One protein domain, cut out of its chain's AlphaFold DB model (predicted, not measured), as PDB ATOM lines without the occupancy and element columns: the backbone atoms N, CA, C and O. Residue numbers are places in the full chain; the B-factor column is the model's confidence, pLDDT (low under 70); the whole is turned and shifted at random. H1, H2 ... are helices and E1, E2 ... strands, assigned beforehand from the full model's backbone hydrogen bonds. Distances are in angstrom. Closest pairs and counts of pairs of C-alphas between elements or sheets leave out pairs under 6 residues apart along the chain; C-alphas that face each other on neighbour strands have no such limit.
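This is residues 105 to 237 of the 248 residues of an uncharacterized protein of Proteobacteria bacterium (UniProt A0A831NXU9). Two four-stranded sheets lie face to face as a sandwich, E1 E8 E3 E6 over E2 E7 E4 E5, and the chain winds over both as a jelly roll, four nested antiparallel pairs like one long hairpin. The short helix H1 lies across one end of the first sheet, and residues 112 to 134, with no named element, pass along the side of the sandwich where E1 and E2 are the edges. The printed part has 133 residues with one named helix, then eight named strands, E1 to E8 in order; both sheets are antiparallel. The class is mostly strand, though under half of the residues, 63, are in named elements. The whole is compact, with a radius of gyration of the C-alphas of 13.9 A and spans of 37 by 29 by 28 A.

One twisted sheet runs E1, residues 135 to 138, E8, residues 228 to 236, E3, residues 157 to 166, and E6, residues 198 to 203. N 136 and O 230 join E1 and E8 within hydrogen-bond range at 2.8 A, N 163 and O 231 join E8 and E3 at 3.0 A, and N 162 and O 200 join E3 and E6 at 2.9 A. The other, also twisted, runs E2, residues 146 to 152, E7, residues 210 to 217, E4, residues 174 to 179, and E5, residues 185 to 190. Its pairs within range include N 149 and O 213 at 2.8 A for E2 and E7, N 177 and O 214 at 3.0 A for E7 and E4, and N 178 and O 187 at 2.8 A for the hairpin E4 and E5. The facing parts of the two sheets are 9.4 A centre to centre, with strands at 24 degrees. The jelly roll pairs E1 with E8, E2 with E7, E3 with E6 and E4 with E5. H1, residues 105 to 111, is on the first sheet at a height over the sheet of 10.3 A, over E8 and across the strands at 73 degrees on the local plane. Its closest C-alphas to E1 are those of Thr 110 and Leu 137, 6.9 A apart. In H1 every O i to N i+4 pair is within hydrogen-bond range. Residues 115 to 116 pair parallel with 136 to 137 of E1, and residues 128 to 129 with 149 to 150 of E2.

E3 is the longest strand by residues, 26.6 A from C-alpha 157 to C-alpha 166; E8 spans 26.4 A, E7 23.3 A and E2 19.6 A. H1 begins at C-alpha 105, (7.502, 16.953, 10.374), and E8 ends at C-alpha 236, (28.908, -7.878, 17.622).

The C-alphas of Glu 105 and Glu 207 are farthest apart, 40.6 A. The printed part has no cut; the link from H1 to E1, 23 residues, is long. The mean pLDDT of the printed part is 89.1, and residues 105 to 111, 168 to 170 and 225 are under 70.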
ATOM      1  N   GLU A 105       6.517  17.999  10.675       50.06
ATOM      2  CA  GLU A 105       7.502  16.953  10.374       50.06
ATOM      3  C   GLU A 105       8.083  16.323  11.648       50.06
ATOM      4  O   GLU A 105       8.319  15.116  11.681       50.06
ATOM      5  N   ASP A 106       8.223  17.106  12.719       51.53
ATOM      6  CA  ASP A 106       8.664  16.607  14.021       51.53
ATOM      7  C   ASP A 106       7.550  15.764  14.676       51.53
ATOM      8  O   ASP A 106       7.830  14.692  15.209       51.53
ATOM      9  N   ILE A 107       6.274  16.154  14.524       52.84
ATOM     10  CA  ILE A 107       5.108  15.340  14.930       52.84
ATOM     11  C   ILE A 107       5.071  14.005  14.174       52.84
ATOM     12  O   ILE A 107       4.985  12.944  14.787       52.84
ATOM     13  N   LYS A 108       5.191  14.019  12.839       55.25
ATOM     14  CA  LYS A 108       5.230  12.770  12.055       55.25
ATOM     15  C   LYS A 108       6.382  11.874  12.494       55.25
ATOM     16  O   LYS A 108       6.236  10.656  12.554       55.25
ATOM     17  N   LYS A 109       7.537  12.464  12.802       58.78
ATOM     18  CA  LYS A 109       8.701  11.716  13.265       58.78
ATOM     19  C   LYS A 109       8.433  11.010  14.594       58.78
ATOM     20  O   LYS A 109       8.853   9.866  14.735       58.78
ATOM     21  N   THR A 110       7.728  11.639  15.534       66.69
ATOM     22  CA  THR A 110       7.389  11.015  16.823       66.69
ATOM     23  C   THR A 110       6.245  10.004  16.724       66.69
ATOM     24  O   THR A 110       6.284   8.978  17.403       66.69
ATOM     25  N   GLU A 111       5.269  10.216  15.837       69.12
ATOM     26  CA  GLU A 111       4.185   9.257  15.565       69.12
ATOM     27  C   GLU A 111       4.706   7.918  15.021       69.12
ATOM     28  O   GLU A 111       4.170   6.860  15.353       69.12
ATOM     29  N   LEU A 112       5.783   7.955  14.230       75.94
ATOM     30  CA  LEU A 112       6.412   6.768  13.644       75.94
ATOM     31  C   LEU A 112       7.265   5.961  14.633       75.94
ATOM     32  O   LEU A 112       7.671   4.847  14.302       75.94
ATOM     33  N   VAL A 113       7.541   6.487  15.830       81.81
ATOM     34  CA  VAL A 113       8.278   5.763  16.871       81.81
ATOM     35  C   VAL A 113       7.287   4.899  17.663       81.81
ATOM     36  O   VAL A 113       6.419   5.436  18.358       81.81
ATOM     37  N   PRO A 114       7.354   3.557  17.573       79.81
ATOM     38  CA  PRO A 114       6.335   2.696  18.171       79.81
ATOM     39  C   PRO A 114       6.530   2.517  19.678       79.81
ATOM     40  O   PRO A 114       5.554   2.325  20.401       79.81
ATOM     41  N   TRP A 115       7.771   2.593  20.160       92.19
ATOM     42  CA  TRP A 115       8.092   2.352  21.560       92.19
ATOM     43  C   TRP A 115       8.090   3.672  22.333       92.19
ATOM     44  O   TRP A 115       8.730   4.639  21.921       92.19
ATOM     45  N   ARG A 116       7.347   3.710  23.438       91.19
ATOM     46  CA  ARG A 116       7.234   4.858  24.343       91.19
ATOM     47  C   ARG A 116       7.689   4.429  25.720       91.19
ATOM     48  O   ARG A 116       7.397   3.301  26.123       91.19
ATOM     49  N   GLU A 117       8.374   5.327  26.407       93.94
ATOM     50  CA  GLU A 117       8.668   5.134  27.819       93.94
ATOM     51  C   GLU A 117       7.378   4.978  28.632       93.94
ATOM     52  O   GLU A 117       6.280   5.359  28.206       93.94
ATOM     53  N   GLN A 118       7.520   4.385  29.809       95.31
ATOM     54  CA  GLN A 118       6.436   4.236  30.761       95.31
ATOM     55  C   GLN A 118       6.897   4.704  32.135       95.31
ATOM     56  O   GLN A 118       7.704   4.027  32.772       95.31
ATOM     57  N   GLU A 119       6.313   5.807  32.600       92.56
ATOM     58  CA  GLU A 119       6.537   6.322  33.949       92.56
ATOM     59  C   GLU A 119       5.812   5.505  35.034       92.56
ATOM     60  O   GLU A 119       4.732   4.950  34.804       92.56
ATOM     61  N   ASP A 120       6.329   5.424  36.263       95.62
ATOM     62  CA  ASP A 120       7.625   5.956  36.734       95.62
ATOM     63  C   ASP A 120       8.778   5.017  36.336       95.62
ATOM     64  O   ASP A 120       8.705   3.820  36.626       95.62
ATOM     65  N   ASN A 121       9.838   5.536  35.713       97.12
ATOM     66  CA  ASN A 121      11.042   4.776  35.347       97.12
ATOM     67  C   ASN A 121      12.338   5.333  35.980       97.12
ATOM     68  O   ASN A 121      13.430   4.904  35.611       97.12
ATOM     69  N   GLY A 122      12.243   6.191  37.003       96.31
ATOM     70  CA  GLY A 122      13.367   6.925  37.602       96.31
ATOM     71  C   GLY A 122      14.385   6.125  38.422       96.31
ATOM     72  O   GLY A 122      15.316   6.691  39.004       96.31
ATOM     73  N   THR A 123      14.236   4.802  38.529       96.50
ATOM     74  CA  THR A 123      15.088   3.951  39.375       96.50
ATOM     75  C   THR A 123      15.554   2.697  38.648       96.50
ATOM     76  O   THR A 123      14.940   2.234  37.694       96.50
ATOM     77  N   PHE A 124      16.623   2.064  39.141       96.31
ATOM     78  CA  PHE A 124      17.140   0.829  38.536       96.31
ATOM     79  C   PHE A 124      16.112  -0.314  38.561       96.31
ATOM     80  O   PHE A 124      16.167  -1.209  37.722       96.31
ATOM     81  N   PHE A 125      15.180  -0.288  39.520       95.81
ATOM     82  CA  PHE A 125      14.124  -1.291  39.655       95.81
ATOM     83  C   PHE A 125      12.924  -1.020  38.746       95.81
ATOM     84  O   PHE A 125      12.228  -1.964  38.379       95.81
ATOM     85  N   THR A 126      12.684   0.246  38.403       97.25
ATOM     86  CA  THR A 126      11.558   0.677  37.565       97.25
ATOM     87  C   THR A 126      11.953   0.936  36.111       97.25
ATOM     88  O   THR A 126      11.082   1.153  35.273       97.25
ATOM     89  N   ALA A 127      13.247   0.836  35.792       97.94
ATOM     90  CA  ALA A 127      13.781   1.025  34.453       97.94
ATOM     91  C   ALA A 127      13.012   0.210  33.400       97.94
ATOM     92  O   ALA A 127      12.836  -1.008  33.525       97.94
ATOM     93  N   ASN A 128      12.587   0.873  32.325       98.00
ATOM     94  CA  ASN A 128      11.803   0.236  31.280       98.00
ATOM     95  C   ASN A 128      12.660  -0.763  30.492       98.00
ATOM     96  O   ASN A 128      13.728  -0.419  29.989       98.00
ATOM     97  N   LEU A 129      12.193  -2.005  30.334       97.12
ATOM     98  CA  LEU A 129      12.863  -2.982  29.476       97.12
ATOM     99  C   LEU A 129      12.595  -2.643  28.004       97.12
ATOM    100  O   LEU A 129      11.490  -2.861  27.505       97.12
ATOM    101  N   ALA A 130      13.613  -2.139  27.313       95.12
ATOM    102  CA  ALA A 130      13.509  -1.679  25.937       95.12
ATOM    103  C   ALA A 130      14.299  -2.582  24.967       95.12
ATOM    104  O   ALA A 130      15.366  -3.104  25.317       95.12
ATOM    105  N   PRO A 131      13.801  -2.799  23.736       92.62
ATOM    106  CA  PRO A 131      14.542  -3.523  22.713       92.62
ATOM    107  C   PRO A 131      15.610  -2.618  22.065       92.62
ATOM    108  O   PRO A 131      15.294  -1.497  21.661       92.62
ATOM    109  N   PRO A 132      16.864  -3.086  21.898       92.69
ATOM    110  CA  PRO A 132      17.848  -2.382  21.080       92.69
ATOM    111  C   PRO A 132      17.385  -2.240  19.621       92.69
ATOM    112  O   PRO A 132      16.614  -3.055  19.116       92.69
ATOM    113  N   GLY A 133      17.883  -1.220  18.925       86.19
ATOM    114  CA  GLY A 133      17.612  -0.961  17.506       86.19
ATOM    115  C   GLY A 133      16.250  -0.331  17.197       86.19
ATOM    116  O   GLY A 133      16.058   0.156  16.086       86.19
ATOM    117  N   ALA A 134      15.323  -0.297  18.158       81.94
ATOM    118  CA  ALA A 134      14.099   0.485  18.048       81.94
ATOM    119  C   ALA A 134      14.342   1.927  18.515       81.94
ATOM    120  O   ALA A 134      15.072   2.163  19.479       81.94
ATOM    121  N   GLY A 135      13.695   2.884  17.848       90.25
ATOM    122  CA  GLY A 135      13.541   4.223  18.402       90.25
ATOM    123  C   GLY A 135      12.632   4.172  19.629       90.25
ATOM    124  O   GLY A 135      11.615   3.473  19.621       90.25
ATOM    125  N   ILE A 136      13.004   4.917  20.660       94.88
ATOM    126  CA  ILE A 136      12.305   5.027  21.938       94.88
ATOM    127  C   ILE A 136      11.922   6.484  22.128       94.88
ATOM    128  O   ILE A 136      12.803   7.338  22.183       94.88
ATOM    129  N   LEU A 137      10.628   6.769  22.197       93.38
ATOM    130  CA  LEU A 137      10.128   8.106  22.479       93.38
ATOM    131  C   LEU A 137      10.056   8.298  23.997       93.38
ATOM    132  O   LEU A 137       9.293   7.585  24.652       93.38
ATOM    133  N   GLY A 138      10.832   9.247  24.514       93.25
ATOM    134  CA  GLY A 138      10.837   9.614  25.929       93.25
ATOM    135  C   GLY A 138      10.792  11.124  26.142       93.25
ATOM    136  O   GLY A 138      10.916  11.891  25.177       93.25
ATOM    137  N   LYS A 139      10.584  11.566  27.379       90.06
ATOM    138  CA  LYS A 139      10.437  12.972  27.746       90.06
ATOM    139  C   LYS A 139      10.806  13.189  29.217       90.06
ATOM    140  O   LYS A 139      10.037  12.870  30.103       90.06
ATOM    141  N   ILE A 140      11.872  13.956  29.424       89.38
ATOM    142  CA  ILE A 140      12.254  14.510  30.726       89.38
ATOM    143  C   ILE A 140      11.219  15.563  31.143       89.38
ATOM    144  O   ILE A 140      11.261  16.695  30.646       89.38
ATOM    145  N   ASP A 141      10.289  15.223  32.030       82.62
ATOM    146  CA  ASP A 141       9.272  16.152  32.532       82.62
ATOM    147  C   ASP A 141       8.758  15.715  33.917       82.62
ATOM    148  O   ASP A 141       7.950  14.790  34.015       82.62
ATOM    149  N   PRO A 142       9.146  16.401  35.011       85.88
ATOM    150  CA  PRO A 142       9.719  17.752  35.058       85.88
ATOM    151  C   PRO A 142      11.259  17.791  34.995       85.88
ATOM    152  O   PRO A 142      11.948  16.794  34.834       85.88
ATOM    153  N   ALA A 143      11.859  18.970  35.186       81.31
ATOM    154  CA  ALA A 143      13.299  19.056  35.435       81.31
ATOM    155  C   ALA A 143      13.720  18.161  36.626       81.31
ATOM    156  O   ALA A 143      13.051  18.156  37.663       81.31
ATOM    157  N   LYS A 144      14.884  17.503  36.499       86.69
ATOM    158  CA  LYS A 144      15.413  16.435  37.386       86.69
ATOM    159  C   LYS A 144      14.751  15.069  37.225       86.69
ATOM    160  O   LYS A 144      15.048  14.178  38.013       86.69
ATOM    161  N   ASP A 145      13.883  14.921  36.241       92.06
ATOM    162  CA  ASP A 145      13.468  13.611  35.782       92.06
ATOM    163  C   ASP A 145      14.649  12.841  35.169       92.06
ATOM    164  O   ASP A 145      15.627  13.435  34.680       92.06
ATOM    165  N   HIS A 146      14.581  11.521  35.287       95.50
ATOM    166  CA  HIS A 146      15.620  10.594  34.878       95.50
ATOM    167  C   HIS A 146      14.969   9.385  34.225       95.50
ATOM    168  O   HIS A 146      14.481   8.505  34.922       95.50
ATOM    169  N   ASP A 147      15.117   9.253  32.916       98.44
ATOM    170  CA  ASP A 147      14.476   8.148  32.216       98.44
ATOM    171  C   ASP A 147      15.448   6.975  32.169       98.44
ATOM    172  O   ASP A 147      16.504   7.051  31.521       98.44
ATOM    173  N   LEU A 148      15.161   5.894  32.903       98.62
ATOM    174  CA  LEU A 148      16.023   4.712  32.906       98.62
ATOM    175  C   LEU A 148      15.458   3.607  32.019       98.62
ATOM    176  O   LEU A 148      14.328   3.143  32.162       98.62
ATOM    177  N   TYR A 149      16.334   3.094  31.162       98.50
ATOM    178  CA  TYR A 149      16.052   2.027  30.217       98.50
ATOM    179  C   TYR A 149      16.990   0.856  30.454       98.50
ATOM    180  O   TYR A 149      18.212   1.010  30.468       98.50
ATOM    181  N   ARG A 150      16.436  -0.344  30.594       98.31
ATOM    182  CA  ARG A 150      17.202  -1.584  30.624       98.31
ATOM    183  C   ARG A 150      17.240  -2.200  29.233       98.31
ATOM    184  O   ARG A 150      16.196  -2.422  28.626       98.31
ATOM    185  N   PHE A 151      18.433  -2.568  28.778       97.94
ATOM    186  CA  PHE A 151      18.633  -3.283  27.519       97.94
ATOM    187  C   PHE A 151      19.345  -4.604  27.769       97.94
ATOM    188  O   PHE A 151      20.360  -4.643  28.463       97.94
ATOM    189  N   ASN A 152      18.843  -5.680  27.167       97.00
ATOM    190  CA  ASN A 152      19.581  -6.937  27.100       97.00
ATOM    191  C   ASN A 152      20.633  -6.840  25.992       97.00
ATOM    192  O   ASN A 152      20.321  -6.403  24.882       97.00
ATOM    193  N   LEU A 153      21.857  -7.271  26.287       95.12
ATOM    194  CA  LEU A 153      22.940  -7.315  25.314       95.12
ATOM    195  C   LEU A 153      23.117  -8.750  24.807       95.12
ATOM    196  O   LEU A 153      23.264  -9.669  25.619       95.12
ATOM    197  N   PRO A 154      23.118  -8.977  23.482       93.56
ATOM    198  CA  PRO A 154      23.542 -10.249  22.921       93.56
ATOM    199  C   PRO A 154      24.965 -10.604  23.360       93.56
ATOM    200  O   PRO A 154      25.825  -9.725  23.492       93.56
ATOM    201  N   ALA A 155      25.229 -11.902  23.522       87.12
ATOM    202  CA  ALA A 155      26.589 -12.394  23.706       87.12
ATOM    203  C   ALA A 155      27.484 -11.903  22.553       87.12
ATOM    204  O   ALA A 155      27.041 -11.866  21.404       87.12
ATOM    205  N   HIS A 156      28.733 -11.545  22.863       90.00
ATOM    206  CA  HIS A 156      29.716 -11.009  21.905       90.00
ATOM    207  C   HIS A 156      29.403  -9.614  21.341       90.00
ATOM    208  O   HIS A 156      29.944  -9.244  20.300       90.00
ATOM    209  N   THR A 157      28.545  -8.822  21.997       95.25
ATOM    210  CA  THR A 157      28.453  -7.381  21.704       95.25
ATOM    211  C   THR A 157      29.787  -6.721  22.046       95.25
ATOM    212  O   THR A 157      30.250  -6.859  23.172       95.25
ATOM    213  N   ILE A 158      30.383  -6.000  21.094       96.50
ATOM    214  CA  ILE A 158      31.686  -5.326  21.258       96.50
ATOM    215  C   ILE A 158      31.578  -3.806  21.235       96.50
ATOM    216  O   ILE A 158      32.507  -3.107  21.631       96.50
ATOM    217  N   GLU A 159      30.461  -3.268  20.752       97.19
ATOM    218  CA  GLU A 159      30.280  -1.831  20.598       97.19
ATOM    219  C   GLU A 159      28.798  -1.461  20.680       97.19
ATOM    220  O   GLU A 159      27.925  -2.152  20.142       97.19
ATOM    221  N   MET A 160      28.529  -0.338  21.343       97.31
ATOM    222  CA  MET A 160      27.224   0.307  21.407       97.31
ATOM    223  C   MET A 160      27.299   1.686  20.768       97.31
ATOM    224  O   MET A 160      28.192   2.476  21.069       97.31
ATOM    225  N   THR A 161      26.321   2.009  19.934       98.12
ATOM    226  CA  THR A 161      26.088   3.369  19.443       98.12
ATOM    227  C   THR A 161      24.855   3.926  20.129       98.12
ATOM    228  O   THR A 161      23.784   3.330  20.051       98.12
ATOM    229  N   VAL A 162      24.992   5.078  20.779       98.19
ATOM    230  CA  VAL A 162      23.890   5.750  21.470       98.19
ATOM    231  C   VAL A 162      23.600   7.070  20.780       98.19
ATOM    232  O   VAL A 162      24.497   7.895  20.589       98.19
ATOM    233  N   HIS A 163      22.330   7.284  20.447       96.88
ATOM    234  CA  HIS A 163      21.840   8.546  19.912       96.88
ATOM    235  C   HIS A 163      20.592   8.987  20.675       96.88
ATOM    236  O   HIS A 163      19.560   8.326  20.601       96.88
ATOM    237  N   VAL A 164      20.689  10.108  21.390       96.38
ATOM    238  CA  VAL A 164      19.538  10.820  21.954       96.38
ATOM    239  C   VAL A 164      19.261  12.009  21.054       96.38
ATOM    240  O   VAL A 164      19.987  13.011  21.075       96.38
ATOM    241  N   GLU A 165      18.233  11.873  20.232       88.62
ATOM    242  CA  GLU A 165      17.809  12.898  19.299       88.62
ATOM    243  C   GLU A 165      16.749  13.798  19.923       88.62
ATOM    244  O   GLU A 165      15.700  13.321  20.341       88.62
ATOM    245  N   GLN A 166      16.976  15.108  19.931       79.31
ATOM    246  CA  GLN A 166      15.907  16.047  20.263       79.31
ATOM    247  C   GLN A 166      14.977  16.209  19.067       79.31
ATOM    248  O   GLN A 166      15.441  16.491  17.962       79.31
ATOM    249  N   THR A 167      13.674  16.067  19.294       70.62
ATOM    250  CA  THR A 167      12.673  16.202  18.223       70.62
ATOM    251  C   THR A 167      12.268  17.650  17.971       70.62
ATOM    252  O   THR A 167      11.610  17.929  16.984       70.62
ATOM    253  N   GLY A 168      12.689  18.588  18.822       62.09
ATOM    254  CA  GLY A 168      12.385  20.004  18.670       62.09
ATOM    255  C   GLY A 168      13.361  20.903  19.434       62.09
ATOM    256  O   GLY A 168      14.252  20.412  20.134       62.09
ATOM    257  N   PRO A 169      13.236  22.235  19.294       57.28
ATOM    258  CA  PRO A 169      14.087  23.189  20.000       57.28
ATOM    259  C   PRO A 169      13.807  23.200  21.513       57.28
ATOM    260  O   PRO A 169      12.661  23.284  21.937       57.28
ATOM    261  N   GLY A 170      14.852  23.218  22.344       62.03
ATOM    262  CA  GLY A 170      14.709  23.289  23.803       62.03
ATOM    263  C   GLY A 170      16.016  23.604  24.529       62.03
ATOM    264  O   GLY A 170      17.073  23.735  23.908       62.03
ATOM    265  N   GLU A 171      15.953  23.750  25.856       74.12
ATOM    266  CA  GLU A 171      17.143  23.944  26.704       74.12
ATOM    267  C   GLU A 171      17.731  22.639  27.252       74.12
ATOM    268  O   GLU A 171      18.879  22.649  27.711       74.12
ATOM    269  N   PHE A 172      16.995  21.531  27.124       79.12
ATOM    270  CA  PHE A 172      17.451  20.185  27.447       79.12
ATOM    271  C   PHE A 172      18.849  19.928  26.873       79.12
ATOM    272  O   PHE A 172      19.119  20.135  25.682       79.12
ATOM    273  N   GLN A 173      19.769  19.509  27.732       88.12
ATOM    274  CA  GLN A 173      21.119  19.106  27.377       88.12
ATOM    275  C   GLN A 173      21.290  17.630  27.746       88.12
ATOM    276  O   GLN A 173      21.743  17.357  28.855       88.12
ATOM    277  N   PRO A 174      20.986  16.688  26.836       94.62
ATOM    278  CA  PRO A 174      21.009  15.272  27.147       94.62
ATOM    279  C   PRO A 174      22.345  14.856  27.750       94.62
ATOM    280  O   PRO A 174      23.414  15.144  27.197       94.62
ATOM    281  N   ARG A 175      22.275  14.159  28.872       98.31
ATOM    282  CA  ARG A 175      23.353  13.386  29.463       98.31
ATOM    283  C   ARG A 175      22.884  11.947  29.541       98.31
ATOM    284  O   ARG A 175      21.754  11.676  29.921       98.31
ATOM    285  N   VAL A 176      23.764  11.044  29.140       98.75
ATOM    286  CA  VAL A 176      23.536   9.613  29.192       98.75
ATOM    287  C   VAL A 176      24.541   8.994  30.141       98.75
ATOM    288  O   VAL A 176      25.750   9.194  29.990       98.75
ATOM    289  N   ARG A 177      24.031   8.218  31.094       98.69
ATOM    290  CA  ARG A 177      24.833   7.396  32.001       98.69
ATOM    291  C   ARG A 177      24.525   5.932  31.739       98.69
ATOM    292  O   ARG A 177      23.362   5.559  31.651       98.69
ATOM    293  N   ILE A 178      25.561   5.117  31.601       98.56
ATOM    294  CA  ILE A 178      25.439   3.686  31.317       98.56
ATOM    295  C   ILE A 178      26.006   2.921  32.499       98.56
ATOM    296  O   ILE A 178      27.151   3.151  32.889       98.56
ATOM    297  N   PHE A 179      25.211   2.005  33.031       98.44
ATOM    298  CA  PHE A 179      25.574   1.109  34.113       98.44
ATOM    299  C   PHE A 179      25.499  -0.332  33.625       98.44
ATOM    300  O   PHE A 179      24.588  -0.689  32.876       98.44
ATOM    301  N   ASP A 180      26.447  -1.162  34.041       97.12
ATOM    302  CA  ASP A 180      26.383  -2.594  33.765       97.12
ATOM    303  C   ASP A 180      25.399  -3.324  34.693       97.12
ATOM    304  O   ASP A 180      24.769  -2.737  35.576       97.12
ATOM    305  N   SER A 181      25.301  -4.643  34.524       95.62
ATOM    306  CA  SER A 181      24.436  -5.500  35.335       95.62
ATOM    307  C   SER A 181      24.733  -5.518  36.841       95.62
ATOM    308  O   SER A 181      23.925  -6.031  37.615       95.62
ATOM    309  N   LYS A 182      25.897  -5.022  37.272       95.56
ATOM    310  CA  LYS A 182      26.278  -4.898  38.688       95.56
ATOM    311  C   LYS A 182      25.981  -3.497  39.235       95.56
ATOM    312  O   LYS A 182      26.146  -3.263  40.429       95.56
ATOM    313  N   GLY A 183      25.531  -2.581  38.379       94.88
ATOM    314  CA  GLY A 183      25.312  -1.178  38.700       94.88
ATOM    315  C   GLY A 183      26.582  -0.331  38.650       94.88
ATOM    316  O   GLY A 183      26.574   0.805  39.127       94.88
ATOM    317  N   GLU A 184      27.674  -0.847  38.082       97.25
ATOM    318  CA  GLU A 184      28.907  -0.079  37.919       97.25
ATOM    319  C   GLU A 184      28.790   0.860  36.716       97.25
ATOM    320  O   GLU A 184      28.327   0.465  35.647       97.25
ATOM    321  N   LEU A 185      29.221   2.114  36.876       97.88
ATOM    322  CA  LEU A 185      29.196   3.115  35.808       97.88
ATOM    323  C   LEU A 185      30.244   2.778  34.733       97.88
ATOM    324  O   LEU A 185      31.439   2.723  35.020       97.88
ATOM    325  N   ARG A 186      29.795   2.607  33.488       97.94
ATOM    326  CA  ARG A 186      30.624   2.309  32.307       97.94
ATOM    327  C   ARG A 186      30.703   3.464  31.313       97.94
ATOM    328  O   ARG A 186      31.667   3.559  30.563       97.94
ATOM    329  N   GLY A 187      29.724   4.366  31.322       97.25
ATOM    330  CA  GLY A 187      29.712   5.542  30.453       97.25
ATOM    331  C   GLY A 187      28.999   6.727  31.090       97.25
ATOM    332  O   GLY A 187      28.012   6.552  31.797       97.25
ATOM    333  N   ASP A 188      29.500   7.931  30.833       98.25
ATOM    334  CA  ASP A 188      28.903   9.198  31.261       98.25
ATOM    335  C   ASP A 188      29.235  10.271  30.221       98.25
ATOM    336  O   ASP A 188      30.342  10.815  30.178       98.25
ATOM    337  N   VAL A 189      28.291  10.516  29.315       98.38
ATOM    338  CA  VAL A 189      28.496  11.401  28.166       98.38
ATOM    339  C   VAL A 189      27.359  12.398  28.099       98.38
ATOM    340  O   VAL A 189      26.200  12.053  28.285       98.38
ATOM    341  N   ARG A 190      27.677  13.656  27.800       97.25
ATOM    342  CA  ARG A 190      26.687  14.723  27.643       97.25
ATOM    343  C   ARG A 190      26.817  15.424  26.305       97.25
ATOM    344  O   ARG A 190      27.916  15.547  25.757       97.25
ATOM    345  N   ALA A 191      25.705  15.963  25.819       89.81
ATOM    346  CA  ALA A 191      25.696  16.868  24.684       89.81
ATOM    347  C   ALA A 191      26.619  18.065  24.967       89.81
ATOM    348  O   ALA A 191      26.676  18.594  26.080       89.81
ATOM    349  N   ARG A 192      27.353  18.531  23.949       81.00
ATOM    350  CA  ARG A 192      28.344  19.615  24.116       81.00
ATOM    351  C   ARG A 192      27.720  20.948  24.533       81.00
ATOM    352  O   ARG A 192      28.397  21.780  25.131       81.00
ATOM    353  N   ARG A 193      26.463  21.183  24.155       73.56
ATOM    354  CA  ARG A 193      25.706  22.416  24.405       73.56
ATOM    355  C   ARG A 193      24.235  22.060  24.616       73.56
ATOM    356  O   ARG A 193      23.793  21.026  24.129       73.56
ATOM    357  N   ARG A 194      23.499  22.937  25.300       76.00
ATOM    358  CA  ARG A 194      22.034  22.873  25.419       76.00
ATOM    359  C   ARG A 194      21.351  22.874  24.051       76.00
ATOM    360  O   ARG A 194      21.887  23.474  23.111       76.00
ATOM    361  N   GLY A 195      20.190  22.228  23.969       70.62
ATOM    362  CA  GLY A 195      19.367  22.174  22.759       70.62
ATOM    363  C   GLY A 195      20.002  21.388  21.613       70.62
ATOM    364  O   GLY A 195      19.794  21.709  20.444       70.62
ATOM    365  N   ARG A 196      20.893  20.440  21.924       77.38
ATOM    366  CA  ARG A 196      21.586  19.614  20.930       77.38
ATOM    367  C   ARG A 196      21.397  18.144  21.251       77.38
ATOM    368  O   ARG A 196      21.546  17.740  22.401       77.38
ATOM    369  N   SER A 197      21.176  17.356  20.204       85.94
ATOM    370  CA  SER A 197      21.235  15.899  20.260       85.94
ATOM    371  C   SER A 197      22.606  15.411  20.739       85.94
ATOM    372  O   SER A 197      23.633  16.080  20.557       85.94
ATOM    373  N   LEU A 198      22.616  14.228  21.342       93.88
ATOM    374  CA  LEU A 198      23.812  13.540  21.811       93.88
ATOM    375  C   LEU A 198      24.023  12.281  20.976       93.88
ATOM    376  O   LEU A 198      23.140  11.437  20.915       93.88
ATOM    377  N   TYR A 199      25.205  12.144  20.385       96.31
ATOM    378  CA  TYR A 199      25.646  10.939  19.691       96.31
ATOM    379  C   TYR A 199      27.024  10.537  20.206       96.31
ATOM    380  O   TYR A 199      27.920  11.386  20.281       96.31
ATOM    381  N   PHE A 200      27.205   9.262  20.539       97.44
ATOM    382  CA  PHE A 200      28.513   8.700  20.861       97.44
ATOM    383  C   PHE A 200      28.536   7.184  20.656       97.44
ATOM    384  O   PHE A 200      27.499   6.528  20.552       97.44
ATOM    385  N   VAL A 201      29.750   6.645  20.614       97.62
ATOM    386  CA  VAL A 201      30.030   5.214  20.532       97.62
ATOM    387  C   VAL A 201      30.771   4.807  21.802       97.62
ATOM    388  O   VAL A 201      31.643   5.548  22.263       97.62
ATOM    389  N   LEU A 202      30.411   3.661  22.372       97.19
ATOM    390  CA  LEU A 202      31.041   3.088  23.556       97.19
ATOM    391  C   LEU A 202      31.451   1.635  23.262       97.19
ATOM    392  O   LEU A 202      30.573   0.821  22.960       97.19
ATOM    393  N   PRO A 203      32.746   1.291  23.360       96.75
ATOM    394  CA  PRO A 203      33.184  -0.101  23.352       96.75
ATOM    395  C   PRO A 203      32.565  -0.884  24.515       96.75
ATOM    396  O   PRO A 203      32.428  -0.363  25.621       96.75
ATOM    397  N   VAL A 204      32.201  -2.140  24.270       95.81
ATOM    398  CA  VAL A 204      31.752  -3.084  25.300       95.81
ATOM    399  C   VAL A 204      32.918  -4.007  25.618       95.81
ATOM    400  O   VAL A 204      33.047  -5.094  25.068       95.81
ATOM    401  N   ASP A 205      33.804  -3.530  26.486       93.56
ATOM    402  CA  ASP A 205      34.994  -4.239  26.972       93.56
ATOM    403  C   ASP A 205      34.795  -4.821  28.386       93.56
ATOM    404  O   ASP A 205      35.752  -5.167  29.080       93.56
ATOM    405  N   PHE A 206      33.537  -4.948  28.811       92.25
ATOM    406  CA  PHE A 206      33.130  -5.445  30.120       92.25
ATOM    407  C   PHE A 206      32.106  -6.576  29.994       92.25
ATOM    408  O   PHE A 206      31.200  -6.544  29.162       92.25
ATOM    409  N   GLU A 207      32.225  -7.579  30.864       90.38
ATOM    410  CA  GLU A 207      31.295  -8.705  30.897       90.38
ATOM    411  C   GLU A 207      29.947  -8.288  31.489       90.38
ATOM    412  O   GLU A 207      29.821  -8.020  32.688       90.38
ATOM    413  N   THR A 208      28.909  -8.268  30.653       93.94
ATOM    414  CA  THR A 208      27.543  -8.054  31.117       93.94
ATOM    415  C   THR A 208      26.510  -8.660  30.171       93.94
ATOM    416  O   THR A 208      26.716  -8.725  28.962       93.94
ATOM    417  N   ALA A 209      25.373  -9.090  30.720       94.44
ATOM    418  CA  ALA A 209      24.233  -9.579  29.939       94.44
ATOM    419  C   ALA A 209      23.184  -8.487  29.671       94.44
ATOM    420  O   ALA A 209      22.309  -8.647  28.820       94.44
ATOM    421  N   TRP A 210      23.226  -7.388  30.427       97.12
ATOM    422  CA  TRP A 210      22.297  -6.273  30.294       97.12
ATOM    423  C   TRP A 210      22.898  -5.000  30.879       97.12
ATOM    424  O   TRP A 210      23.723  -5.051  31.787       97.12
ATOM    425  N   ILE A 211      22.434  -3.858  30.390       98.06
ATOM    426  CA  ILE A 211      22.816  -2.539  30.895       98.06
ATOM    427  C   ILE A 211      21.586  -1.749  31.327       98.06
ATOM    428  O   ILE A 211      20.473  -2.031  30.875       98.06
ATOM    429  N   ILE A 212      21.807  -0.740  32.162       98.56
ATOM    430  CA  ILE A 212      20.871   0.364  32.380       98.56
ATOM    431  C   ILE A 212      21.457   1.614  31.734       98.56
ATOM    432  O   ILE A 212      22.593   1.993  32.012       98.56
ATOM    433  N   LEU A 213      20.672   2.259  30.882       98.56
ATOM    434  CA  LEU A 213      20.961   3.547  30.272       98.56
ATOM    435  C   LEU A 213      20.004   4.570  30.882       98.56
ATOM    436  O   LEU A 213      18.796   4.440  30.737       98.56
ATOM    437  N   SER A 214      20.546   5.571  31.564       98.62
ATOM    438  CA  SER A 214      19.797   6.714  32.088       98.62
ATOM    439  C   SER A 214      19.950   7.895  31.140       98.62
ATOM    440  O   SER A 214      21.087   8.256  30.817       98.62
ATOM    441  N   VAL A 215      18.836   8.477  30.700       98.56
ATOM    442  CA  VAL A 215      18.776   9.760  29.989       98.56
ATOM    443  C   VAL A 215      18.322  10.828  30.983       98.56
ATOM    444  O   VAL A 215      17.350  10.642  31.698       98.56
ATOM    445  N   GLU A 216      19.041  11.944  31.060       97.81
ATOM    446  CA  GLU A 216      18.722  13.051  31.972       97.81
ATOM    447  C   GLU A 216      19.145  14.395  31.365       97.81
ATOM    448  O   GLU A 216      19.996  14.452  30.467       97.81
ATOM    449  N   ASP A 217      18.601  15.508  31.865       94.69
ATOM    450  CA  ASP A 217      19.187  16.822  31.582       94.69
ATOM    451  C   ASP A 217      20.516  16.975  32.326       94.69
ATOM    452  O   ASP A 217      20.637  16.706  33.523       94.69
ATOM    453  N   ASN A 218      21.537  17.478  31.637       92.06
ATOM    454  CA  ASN A 218      22.808  17.784  32.264       92.06
ATOM    455  C   ASN A 218      22.624  18.878  33.330       92.06
ATOM    456  O   ASN A 218      22.429  20.052  33.009       92.06
ATOM    457  N   LEU A 219      22.831  18.489  34.595       88.38
ATOM    458  CA  LEU A 219      22.587  19.265  35.822       88.38
ATOM    459  C   LEU A 219      21.121  19.286  36.294       88.38
ATOM    460  O   LEU A 219      20.850  19.941  37.301       88.38
ATOM    461  N   GLY A 220      20.203  18.598  35.606       85.69
ATOM    462  CA  GLY A 220      18.799  18.455  36.004       85.69
ATOM    463  C   GLY A 220      18.074  19.791  36.159       85.69
ATOM    464  O   GLY A 220      17.324  19.981  37.114       85.69
ATOM    465  N   ARG A 221      18.376  20.776  35.306       79.62
ATOM    466  CA  ARG A 221      17.809  22.132  35.425       79.62
ATOM    467  C   ARG A 221      16.652  22.378  34.481       79.62
ATOM    468  O   ARG A 221      15.871  23.286  34.748       79.62
ATOM    469  N   HIS A 222      16.587  21.605  33.409       73.69
ATOM    470  CA  HIS A 222      15.619  21.780  32.343       73.69
ATOM    471  C   HIS A 222      14.851  20.493  32.117       73.69
ATOM    472  O   HIS A 222      15.419  19.405  32.158       73.69
ATOM    473  N   ASP A 223      13.566  20.649  31.864       75.00
ATOM    474  CA  ASP A 223      12.724  19.664  31.211       75.00
ATOM    475  C   ASP A 223      13.046  19.598  29.707       75.00
ATOM    476  O   ASP A 223      13.576  20.537  29.092       75.00
ATOM    477  N   SER A 224      12.707  18.474  29.082       75.06
ATOM    478  CA  SER A 224      12.615  18.379  27.633       75.06
ATOM    479  C   SER A 224      11.215  18.811  27.206       75.06
ATOM    480  O   SER A 224      10.269  18.025  27.197       75.06
ATOM    481  N   MET A 225      11.092  20.085  26.821       66.81
ATOM    482  CA  MET A 225       9.833  20.653  26.320       66.81
ATOM    483  C   MET A 225       9.201  19.826  25.194       66.81
ATOM    484  O   MET A 225       7.981  19.730  25.097       66.81
ATOM    485  N   PHE A 226      10.047  19.237  24.353       72.00
ATOM    486  CA  PHE A 226       9.681  18.241  23.358       72.00
ATOM    487  C   PHE A 226      10.211  16.879  23.774       72.00
ATOM    488  O   PHE A 226      11.278  16.828  24.395       72.00
ATOM    489  N   PRO A 227       9.554  15.786  23.360       83.75
ATOM    490  CA  PRO A 227      10.120  14.465  23.546       83.75
ATOM    491  C   PRO A 227      11.462  14.338  22.816       83.75
ATOM    492  O   PRO A 227      11.762  15.044  21.844       83.75
ATOM    493  N   TYR A 228      12.277  13.398  23.257       89.88
ATOM    494  CA  TYR A 228      13.454  12.947  22.535       89.88
ATOM    495  C   TYR A 228      13.206  11.552  21.956       89.88
ATOM    496  O   TYR A 228      12.302  10.830  22.374       89.88
ATOM    497  N   VAL A 229      14.034  11.162  20.987       93.12
ATOM    498  CA  VAL A 229      14.108   9.783  20.498       93.12
ATOM    499  C   VAL A 229      15.457   9.187  20.881       93.12
ATOM    500  O   VAL A 229      16.497   9.616  20.378       93.12
ATOM    501  N   LEU A 230      15.449   8.186  21.758       96.94
ATOM    502  CA  LEU A 230      16.616   7.372  22.086       96.94
ATOM    503  C   LEU A 230      16.737   6.220  21.083       96.94
ATOM    504  O   LEU A 230      15.775   5.512  20.805       96.94
ATOM    505  N   ASN A 231      17.941   6.013  20.558       95.44
ATOM    506  CA  ASN A 231      18.296   4.849  19.757       95.44
ATOM    507  C   ASN A 231      19.561   4.209  20.335       95.44
ATOM    508  O   ASN A 231      20.566   4.897  20.550       95.44
ATOM    509  N   LEU A 232      19.516   2.889  20.531       97.12
ATOM    510  CA  LEU A 232      20.669   2.070  20.906       97.12
ATOM    511  C   LEU A 232      20.978   1.079  19.781       97.12
ATOM    512  O   LEU A 232      20.237   0.121  19.573       97.12
ATOM    513  N   GLY A 233      22.077   1.299  19.066       96.62
ATOM    514  CA  GLY A 233      22.629   0.346  18.105       96.62
ATOM    515  C   GLY A 233      23.651  -0.566  18.776       96.62
ATOM    516  O   GLY A 233      24.453  -0.093  19.578       96.62
ATOM    517  N   LEU A 234      23.646  -1.852  18.430       96.44
ATOM    518  CA  LEU A 234      24.606  -2.839  18.928       96.44
ATOM    519  C   LEU A 234      25.377  -3.450  17.760       96.44
ATOM    520  O   LEU A 234      24.784  -3.780  16.730       96.44
ATOM    521  N   LYS A 235      26.682  -3.641  17.941       96.12
ATOM    522  CA  LYS A 235      27.546  -4.355  17.000       96.12
ATOM    523  C   LYS A 235      28.248  -5.502  17.723       96.12
ATOM    524  O   LYS A 235      28.791  -5.309  18.811       96.12
ATOM    525  N   GLY A 236      28.215  -6.690  17.122       90.88
ATOM    526  CA  GLY A 236      28.908  -7.878  17.622       90.88
ATOM    527  C   GLY A 236      30.232  -8.147  16.905       90.88
ATOM    528  O   GLY A 236      30.547  -7.488  15.911       90.88
ATOM    529  N   GLU A 237      30.989  -9.128  17.395       82.62
ATOM    530  CA  GLU A 237      32.145  -9.666  16.669       82.62
ATOM    531  C   GLU A 237      31.718 -10.220  15.303       82.62
ATOM    532  O   GLU A 237      30.777 -11.014  15.194       82.62
TER     533      GLU A 237